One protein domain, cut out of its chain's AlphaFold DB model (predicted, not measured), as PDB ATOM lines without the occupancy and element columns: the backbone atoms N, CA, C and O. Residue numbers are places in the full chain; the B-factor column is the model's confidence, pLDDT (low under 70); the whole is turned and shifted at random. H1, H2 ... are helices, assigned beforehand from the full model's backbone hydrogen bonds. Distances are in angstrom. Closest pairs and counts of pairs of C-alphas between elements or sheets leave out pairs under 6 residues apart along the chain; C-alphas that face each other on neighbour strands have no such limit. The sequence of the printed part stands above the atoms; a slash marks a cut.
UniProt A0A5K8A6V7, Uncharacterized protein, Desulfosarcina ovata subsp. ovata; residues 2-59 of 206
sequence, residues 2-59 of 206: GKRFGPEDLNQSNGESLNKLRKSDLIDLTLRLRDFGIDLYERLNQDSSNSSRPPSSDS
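AT A GLANCE: This is residues 2 to 59 of the 206 residues of an uncharacterized protein of Desulfosarcina ovata subsp. ovata (UniProt A0A5K8A6V7). What is the shape? Residues 2 to 22, with short helices H1 and H2, make an open loop beside one long helix, H3, and a curled tail, residues 45 to 59, extends beyond it. What is printed? The all-helix printed part has 58 residues with three named helices, H1, H2, H3 in order, and no named strand. It is only just extended, close to loose: radius of gyration of the C-alphas 15.8 A, spans 47 by 19 by 16 A.

HOW THE PARTS SIT: How do the short helices meet? H1, residues 7 to 12, and H2, residues 15 to 19, meet only through their tight link. And H3? H3, residues 23 to 44, is apart from H1. It is close but not clearly touching H2; their closest C-alphas, of Leu 18 and Leu 26, are 7.1 A apart. In H1, H2 and H3 every O i to N i+4 pair is within hydrogen-bond range.

IN THESE COORDINATES: Where does H1 begin? At C-alpha 7, (-32.158, 38.823, -11.817). Where does H3 end? It runs 31.3 A to C-alpha 44, (-28.969, 53.987, -5.903).

THE WHOLE: How far does it reach? The farthest C-alphas, of Lys 20 and Pro 55, are 46.8 A apart. Is it whole and confident? The printed part has no cut; residues 2 to 3 are under pLDDT 70.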
ATOM      1  N   GLY A   2     -45.627  45.421  -4.038       58.88
ATOM      2  CA  GLY A   2     -45.525  44.763  -5.342       58.88
ATOM      3  C   GLY A   2     -44.384  43.743  -5.353       58.88
ATOM      4  O   GLY A   2     -43.401  43.888  -4.621       58.88
ATOM      5  N   LYS A   3     -44.529  42.677  -6.143       69.00
ATOM      6  CA  LYS A   3     -43.468  41.677  -6.318       69.00
ATOM      7  C   LYS A   3     -42.285  42.346  -7.022       69.00
ATOM      8  O   LYS A   3     -42.478  42.975  -8.056       69.00
ATOM      9  N   ARG A   4     -41.086  42.229  -6.450       80.75
ATOM     10  CA  ARG A   4     -39.851  42.772  -7.034       80.75
ATOM     11  C   ARG A   4     -39.293  41.789  -8.057       80.75
ATOM     12  O   ARG A   4     -39.282  40.594  -7.777       80.75
ATOM     13  N   PHE A   5     -38.818  42.300  -9.190       86.38
ATOM     14  CA  PHE A   5     -38.119  41.492 -10.185       86.38
ATOM     15  C   PHE A   5     -36.766  41.038  -9.631       86.38
ATOM     16  O   PHE A   5     -35.987  41.852  -9.128       86.38
ATOM     17  N   GLY A   6     -36.508  39.733  -9.685       84.50
ATOM     18  CA  GLY A   6     -35.186  39.163  -9.462       84.50
ATOM     19  C   GLY A   6     -34.347  39.164 -10.745       84.50
ATOM     20  O   GLY A   6     -34.885  39.361 -11.835       84.50
ATOM     21  N   PRO A   7     -33.034  38.896 -10.645       84.56
ATOM     22  CA  PRO A   7     -32.158  38.823 -11.817       84.56
ATOM     23  C   PRO A   7     -32.622  37.759 -12.824       84.56
ATOM     24  O   PRO A   7     -32.617  38.002 -14.026       84.56
ATOM     25  N   GLU A   8     -33.109  36.614 -12.339       82.31
ATOM     26  CA  GLU A   8     -33.609  35.542 -13.207       82.31
ATOM     27  C   GLU A   8     -34.892  35.913 -13.952       82.31
ATOM     28  O   GLU A   8     -35.081  35.501 -15.094       82.31
ATOM     29  N   ASP A   9     -35.759  36.723 -13.344       84.25
ATOM     30  CA  ASP A   9     -36.999  37.169 -13.984       84.25
ATOM     31  C   ASP A   9     -36.699  38.105 -15.161       84.25
ATOM     32  O   ASP A   9     -37.349  38.034 -16.205       84.25
ATOM     33  N   LEU A  10     -35.679  38.958 -15.004       84.94
ATOM     34  CA  LEU A  10     -35.213  39.866 -16.050       84.94
ATOM     35  C   LEU A  10     -34.561  39.090 -17.201       84.94
ATOM     36  O   LEU A  10     -34.877  39.343 -18.363       84.94
ATOM     37  N   ASN A  11     -33.732  38.089 -16.892       85.44
ATOM     38  CA  ASN A  11     -33.116  37.223 -17.904       85.44
ATOM     39  C   ASN A  11     -34.154  36.429 -18.715       85.44
ATOM     40  O   ASN A  11     -33.948  36.157 -19.897       85.44
ATOM     41  N   GLN A  12     -35.281  36.065 -18.100       80.56
ATOM     42  CA  GLN A  12     -36.372  35.355 -18.773       80.56
ATOM     43  C   GLN A  12     -37.202  36.259 -19.699       80.56
ATOM     44  O   GLN A  12     -37.847  35.752 -20.617       80.56
ATOM     45  N   SER A  13     -37.182  37.582 -19.497       83.50
ATOM     46  CA  SER A  13     -37.886  38.545 -20.351       83.50
ATOM     47  C   SER A  13     -37.120  38.832 -21.649       83.50
ATOM     48  O   SER A  13     -36.458  39.852 -21.810       83.50
ATOM     49  N   ASN A  14     -37.205  37.910 -22.606       85.12
ATOM     50  CA  ASN A  14     -36.639  38.077 -23.948       85.12
ATOM     51  C   ASN A  14     -37.709  38.498 -24.976       85.12
ATOM     52  O   ASN A  14     -38.906  38.303 -24.763       85.12
ATOM     53  N   GLY A  15     -37.295  39.051 -26.121       84.81
ATOM     54  CA  GLY A  15     -38.229  39.543 -27.147       84.81
ATOM     55  C   GLY A  15     -39.225  38.485 -27.646       84.81
ATOM     56  O   GLY A  15     -40.394  38.788 -27.873       84.81
ATOM     57  N   GLU A  16     -38.804  37.223 -27.745       85.56
ATOM     58  CA  GLU A  16     -39.676  36.108 -28.138       85.56
ATOM     59  C   GLU A  16     -40.783  35.823 -27.115       85.56
ATOM     60  O   GLU A  16     -41.925  35.566 -27.496       85.56
ATOM     61  N   SER A  17     -40.464  35.869 -25.818       79.62
ATOM     62  CA  SER A  17     -41.447  35.689 -24.746       79.62
ATOM     63  C   SER A  17     -42.455  36.838 -24.710       79.62
ATOM     64  O   SER A  17     -43.653  36.595 -24.568       79.62
ATOM     65  N   LEU A  18     -41.995  38.073 -24.928       85.25
ATOM     66  CA  LEU A  18     -42.839  39.267 -24.919       85.25
ATOM     67  C   LEU A  18     -43.785  39.318 -26.122       85.25
ATOM     68  O   LEU A  18     -44.943  39.698 -25.968       85.25
ATOM     69  N   ASN A  19     -43.346  38.860 -27.297       87.25
ATOM     70  CA  ASN A  19     -44.201  38.782 -28.487       87.25
ATOM     71  C   ASN A  19     -45.359  37.780 -28.341       87.25
ATOM     72  O   ASN A  19     -46.376  37.913 -29.019       87.25
ATOM     73  N   LYS A  20     -45.226  36.782 -27.458       87.31
ATOM     74  CA  LYS A  20     -46.293  35.813 -27.153       87.31
ATOM     75  C   LYS A  20     -47.322  36.358 -26.157       87.31
ATOM     76  O   LYS A  20     -48.392  35.764 -26.012       87.31
ATOM     77  N   LEU A  21     -47.018  37.450 -25.452       85.88
ATOM     78  CA  LEU A  21     -47.939  38.063 -24.498       85.88
ATOM     79  C   LEU A  21     -49.045  38.847 -25.211       85.88
ATOM     80  O   LEU A  21     -48.879  39.394 -26.301       85.88
ATOM     81  N   ARG A  22     -50.199  38.954 -24.546       89.62
ATOM     82  CA  ARG A  22     -51.267  39.853 -24.990       89.62
ATOM     83  C   ARG A  22     -50.835  41.300 -24.771       89.62
ATOM     84  O   ARG A  22     -50.149  41.610 -23.800       89.62
ATOM     85  N   LYS A  23     -51.318  42.208 -25.621       91.44
ATOM     86  CA  LYS A  23     -50.984  43.642 -25.542       91.44
ATOM     87  C   LYS A  23     -51.318  44.265 -24.180       91.44
ATOM     88  O   LYS A  23     -50.551  45.081 -23.691       91.44
ATOM     89  N   SER A  24     -52.424  43.855 -23.553       88.25
ATOM     90  CA  SER A  24     -52.798  44.303 -22.202       88.25
ATOM     91  C   SER A  24     -51.761  43.914 -21.150       88.25
ATOM     92  O   SER A  24     -51.392  44.728 -20.312       88.25
ATOM     93  N   ASP A  25     -51.268  42.679 -21.226       87.81
ATOM     94  CA  ASP A  25     -50.326  42.120 -20.256       87.81
ATOM     95  C   ASP A  25     -48.934  42.740 -20.448       87.81
ATOM     96  O   ASP A  25     -48.202  42.942 -19.483       87.81
ATOM     97  N   LEU A  26     -48.592  43.104 -21.689       90.19
ATOM     98  CA  LEU A  26     -47.376  43.846 -22.010       90.19
ATOM     99  C   LEU A  26     -47.387  45.252 -21.393       90.19
ATOM    100  O   LEU A  26     -46.383  45.660 -20.822       90.19
ATOM    101  N   ILE A  27     -48.510  45.977 -21.483       91.88
ATOM    102  CA  ILE A  27     -48.650  47.315 -20.880       91.88
ATOM    103  C   ILE A  27     -48.526  47.232 -19.352       91.88
ATOM    104  O   ILE A  27     -47.840  48.041 -18.736       91.88
ATOM    105  N   ASP A  28     -49.152  46.236 -18.727       89.94
ATOM    106  CA  ASP A  28     -49.021  46.024 -17.283       89.94
ATOM    107  C   ASP A  28     -47.574  45.690 -16.879       89.94
ATOM    108  O   ASP A  28     -47.045  46.230 -15.906       89.94
ATOM    109  N   LEU A  29     -46.897  44.836 -17.652       89.50
ATOM    110  CA  LEU A  29     -45.490  44.513 -17.422       89.50
ATOM    111  C   LEU A  29     -44.592  45.751 -17.547       89.50
ATOM    112  O   LEU A  29     -43.715  45.940 -16.706       89.50
ATOM    113  N   THR A  30     -44.798  46.603 -18.556       91.06
ATOM    114  CA  THR A  30     -43.980  47.812 -18.741       91.06
ATOM    115  C   THR A  30     -44.199  48.834 -17.632       91.06
ATOM    116  O   THR A  30     -43.226  49.434 -17.179       91.06
ATOM    117  N   LEU A  31     -45.429  48.990 -17.131       92.69
ATOM    118  CA  LEU A  31     -45.704  49.825 -15.958       92.69
ATOM    119  C   LEU A  31     -44.976  49.299 -14.714       92.69
ATOM    120  O   LEU A  31     -44.278  50.055 -14.042       92.69
ATOM    121  N   ARG A  32     -45.038  47.987 -14.460       90.81
ATOM    122  CA  ARG A  32     -44.329  47.372 -13.326       90.81
ATOM    123  C   ARG A  32     -42.807  47.477 -13.450       90.81
ATOM    124  O   ARG A  32     -42.132  47.697 -12.448       90.81
ATOM    125  N   LEU A  33     -42.261  47.334 -14.658       91.19
ATOM    126  CA  LEU A  33     -40.831  47.528 -14.920       91.19
ATOM    127  C   LEU A  33     -40.405  48.987 -14.732       91.19
ATOM    128  O   LEU A  33     -39.333  49.234 -14.184       91.19
ATOM    129  N   ARG A  34     -41.243  49.950 -15.135       93.38
ATOM    130  CA  ARG A  34     -41.008  51.378 -14.887       93.38
ATOM    131  C   ARG A  34     -40.926  51.662 -13.392       93.38
ATOM    132  O   ARG A  34     -39.952  52.266 -12.956       93.38
ATOM    133  N   ASP A  35     -41.909  51.207 -12.621       93.31
ATOM    134  CA  ASP A  35     -41.936  51.425 -11.171       93.31
ATOM    135  C   ASP A  35     -40.725  50.765 -10.494       93.31
ATOM    136  O   ASP A  35     -40.091  51.362  -9.630       93.31
ATOM    137  N   PHE A  36     -40.326  49.574 -10.953       91.81
ATOM    138  CA  PHE A  36     -39.101  48.920 -10.498       91.81
ATOM    139  C   PHE A  36     -37.831  49.723 -10.828       91.81
ATOM    140  O   PHE A  36     -36.928  49.804  -9.997       91.81
ATOM    141  N   GLY A  37     -37.754  50.329 -12.015       92.75
ATOM    142  CA  GLY A  37     -36.641  51.195 -12.409       92.75
ATOM    143  C   GLY A  37     -36.545  52.466 -11.561       92.75
ATOM    144  O   GLY A  37     -35.446  52.832 -11.148       92.75
ATOM    145  N   ILE A  38     -37.684  53.090 -11.245       93.50
ATOM    146  CA  ILE A  38     -37.757  54.249 -10.339       93.50
ATOM    147  C   ILE A  38     -37.252  53.855  -8.948       93.50
ATOM    148  O   ILE A  38     -36.336  54.482  -8.424       93.50
ATOM    149  N   ASP A  39     -37.755  52.746  -8.407       91.25
ATOM    150  CA  ASP A  39     -37.328  52.183  -7.125       91.25
ATOM    151  C   ASP A  39     -35.809  51.932  -7.055       91.25
ATOM    152  O   ASP A  39     -35.184  52.125  -6.008       91.25
ATOM    153  N   LEU A  40     -35.212  51.426  -8.140       92.12
ATOM    154  CA  LEU A  40     -33.770  51.186  -8.217       92.12
ATOM    155  C   LEU A  40     -32.985  52.493  -8.286       92.12
ATOM    156  O   LEU A  40     -31.969  52.611  -7.605       92.12
ATOM    157  N   TYR A  41     -33.457  53.458  -9.074       93.12
ATOM    158  CA  TYR A  41     -32.838  54.774  -9.189       93.12
ATOM    159  C   TYR A  41     -32.837  55.510  -7.846       93.12
ATOM    160  O   TYR A  41     -31.790  55.977  -7.401       93.12
ATOM    161  N   GLU A  42     -33.976  55.533  -7.154       91.94
ATOM    162  CA  GLU A  42     -34.091  56.131  -5.824       91.94
ATOM    163  C   GLU A  42     -33.143  55.463  -4.829       91.94
ATOM    164  O   GLU A  42     -32.416  56.150  -4.120       91.94
ATOM    165  N   ARG A  43     -33.083  54.125  -4.798       89.19
ATOM    166  CA  ARG A  43     -32.176  53.398  -3.893       89.19
ATOM    167  C   ARG A  43     -30.703  53.594  -4.219       89.19
ATOM    168  O   ARG A  43     -29.893  53.563  -3.299       89.19
ATOM    169  N   LEU A  44     -30.349  53.740  -5.492       89.06
ATOM    170  CA  LEU A  44     -28.969  53.987  -5.903       89.06
ATOM    171  C   LEU A  44     -28.517  55.399  -5.514       89.06
ATOM    172  O   LEU A  44     -27.362  55.590  -5.144       89.06
ATOM    173  N   ASN A  45     -29.436  56.362  -5.561       88.44
ATOM    174  CA  ASN A  45     -29.183  57.745  -5.173       88.44
ATOM    175  C   ASN A  45     -29.347  58.006  -3.673       88.44
ATOM    176  O   ASN A  45     -29.117  59.132  -3.241       88.44
ATOM    177  N   GLN A  46     -29.725  57.002  -2.879       86.50
ATOM    178  CA  GLN A  46     -29.740  57.126  -1.425       86.50
ATOM    179  C   GLN A  46     -28.313  57.174  -0.887       86.50
ATOM    180  O   GLN A  46     -27.558  56.211  -1.020       86.50
ATOM    181  N   ASP A  47     -27.986  58.272  -0.221       86.81
ATOM    182  CA  ASP A  47     -26.760  58.453   0.546       86.81
ATOM    183  C   ASP A  47     -27.083  59.020   1.934       86.81
ATOM    184  O   ASP A  47     -28.246  59.236   2.291       86.81
ATOM    185  N   SER A  48     -26.057  59.214   2.757       86.94
ATOM    186  CA  SER A  48     -26.229  59.755   4.107       86.94
ATOM    187  C   SER A  48     -26.798  61.180   4.151       86.94
ATOM    188  O   SER A  48     -27.295  61.598   5.196       86.94
ATOM    189  N   SER A  49     -26.774  61.921   3.036       82.56
ATOM    190  CA  SER A  49     -27.273  63.300   2.966       82.56
ATOM    191  C   SER A  49     -28.785  63.383   2.732       82.56
ATOM    192  O   SER A  49     -29.433  64.323   3.189       82.56
ATOM    193  N   ASN A  50     -29.363  62.384   2.059       85.06
ATOM    194  CA  ASN A  50     -30.787  62.335   1.717       85.06
ATOM    195  C   ASN A  50     -31.537  61.153   2.361       85.06
ATOM    196  O   ASN A  50     -32.718  60.929   2.081       85.06
ATOM    197  N   SER A  51     -30.868  60.397   3.236       84.75
ATOM    198  CA  SER A  51     -31.415  59.229   3.921       84.75
ATOM    199  C   SER A  51     -30.851  59.102   5.336       84.75
ATOM    200  O   SER A  51     -29.720  59.484   5.604       84.75
ATOM    201  N   SER A  52     -31.585  58.465   6.253       83.94
ATOM    202  CA  SER A  52     -31.103  58.146   7.612       83.94
ATOM    203  C   SER A  52     -30.027  57.044   7.648       83.94
ATOM    204  O   SER A  52     -29.845  56.379   8.670       83.94
ATOM    205  N   ARG A  53     -29.345  56.787   6.527       84.62
ATOM    206  CA  ARG A  53     -28.257  55.813   6.437       84.62
ATOM    207  C   ARG A  53     -27.001  56.445   7.036       84.62
ATOM    208  O   ARG A  53     -26.718  57.606   6.754       84.62
ATOM    209  N   PRO A  54     -26.234  55.711   7.855       84.75
ATOM    210  CA  PRO A  54     -25.006  56.263   8.400       84.75
ATOM    211  C   PRO A  54     -24.006  56.539   7.262       84.75
ATOM    212  O   PRO A  54     -23.963  55.758   6.308       84.75
ATOM    213  N   PRO A  55     -23.155  57.573   7.375       82.62
ATOM    214  CA  PRO A  55     -22.158  57.931   6.356       82.62
ATOM    215  C   PRO A  55     -21.166  56.803   6.045       82.62
ATOM    216  O   PRO A  55     -20.632  56.723   4.946       82.62
ATOM    217  N   SER A  56     -20.975  55.854   6.967       81.62
ATOM    218  CA  SER A  56     -20.194  54.634   6.723       81.62
ATOM    219  C   SER A  56     -20.817  53.670   5.701       81.62
ATOM    220  O   SER A  56     -20.147  52.735   5.271       81.62
ATOM    221  N   SER A  57     -22.090  53.854   5.335       82.25
ATOM    222  CA  SER A  57     -22.768  53.083   4.282       82.25
ATOM    223  C   SER A  57     -22.546  53.648   2.879       82.25
ATOM    224  O   SER A  57     -22.887  52.967   1.910       82.25
ATOM    225  N   ASP A  58     -22.020  54.868   2.765       82.94
ATOM    226  CA  ASP A  58     -21.728  55.482   1.475       82.94
ATOM    227  C   ASP A  58     -20.478  54.840   0.856       82.94
ATOM    228  O   ASP A  58     -19.577  54.363   1.549       82.94
ATOM    229  N   SER A  59     -20.419  54.785  -0.478       81.19
ATOM    230  CA  SER A  59     -19.266  54.204  -1.170       81.19
ATOM    231  C   SER A  59     -17.993  55.001  -0.843       81.19
ATOM    232  O   SER A  59     -17.958  56.207  -1.109       81.19
TER     233      SER A  59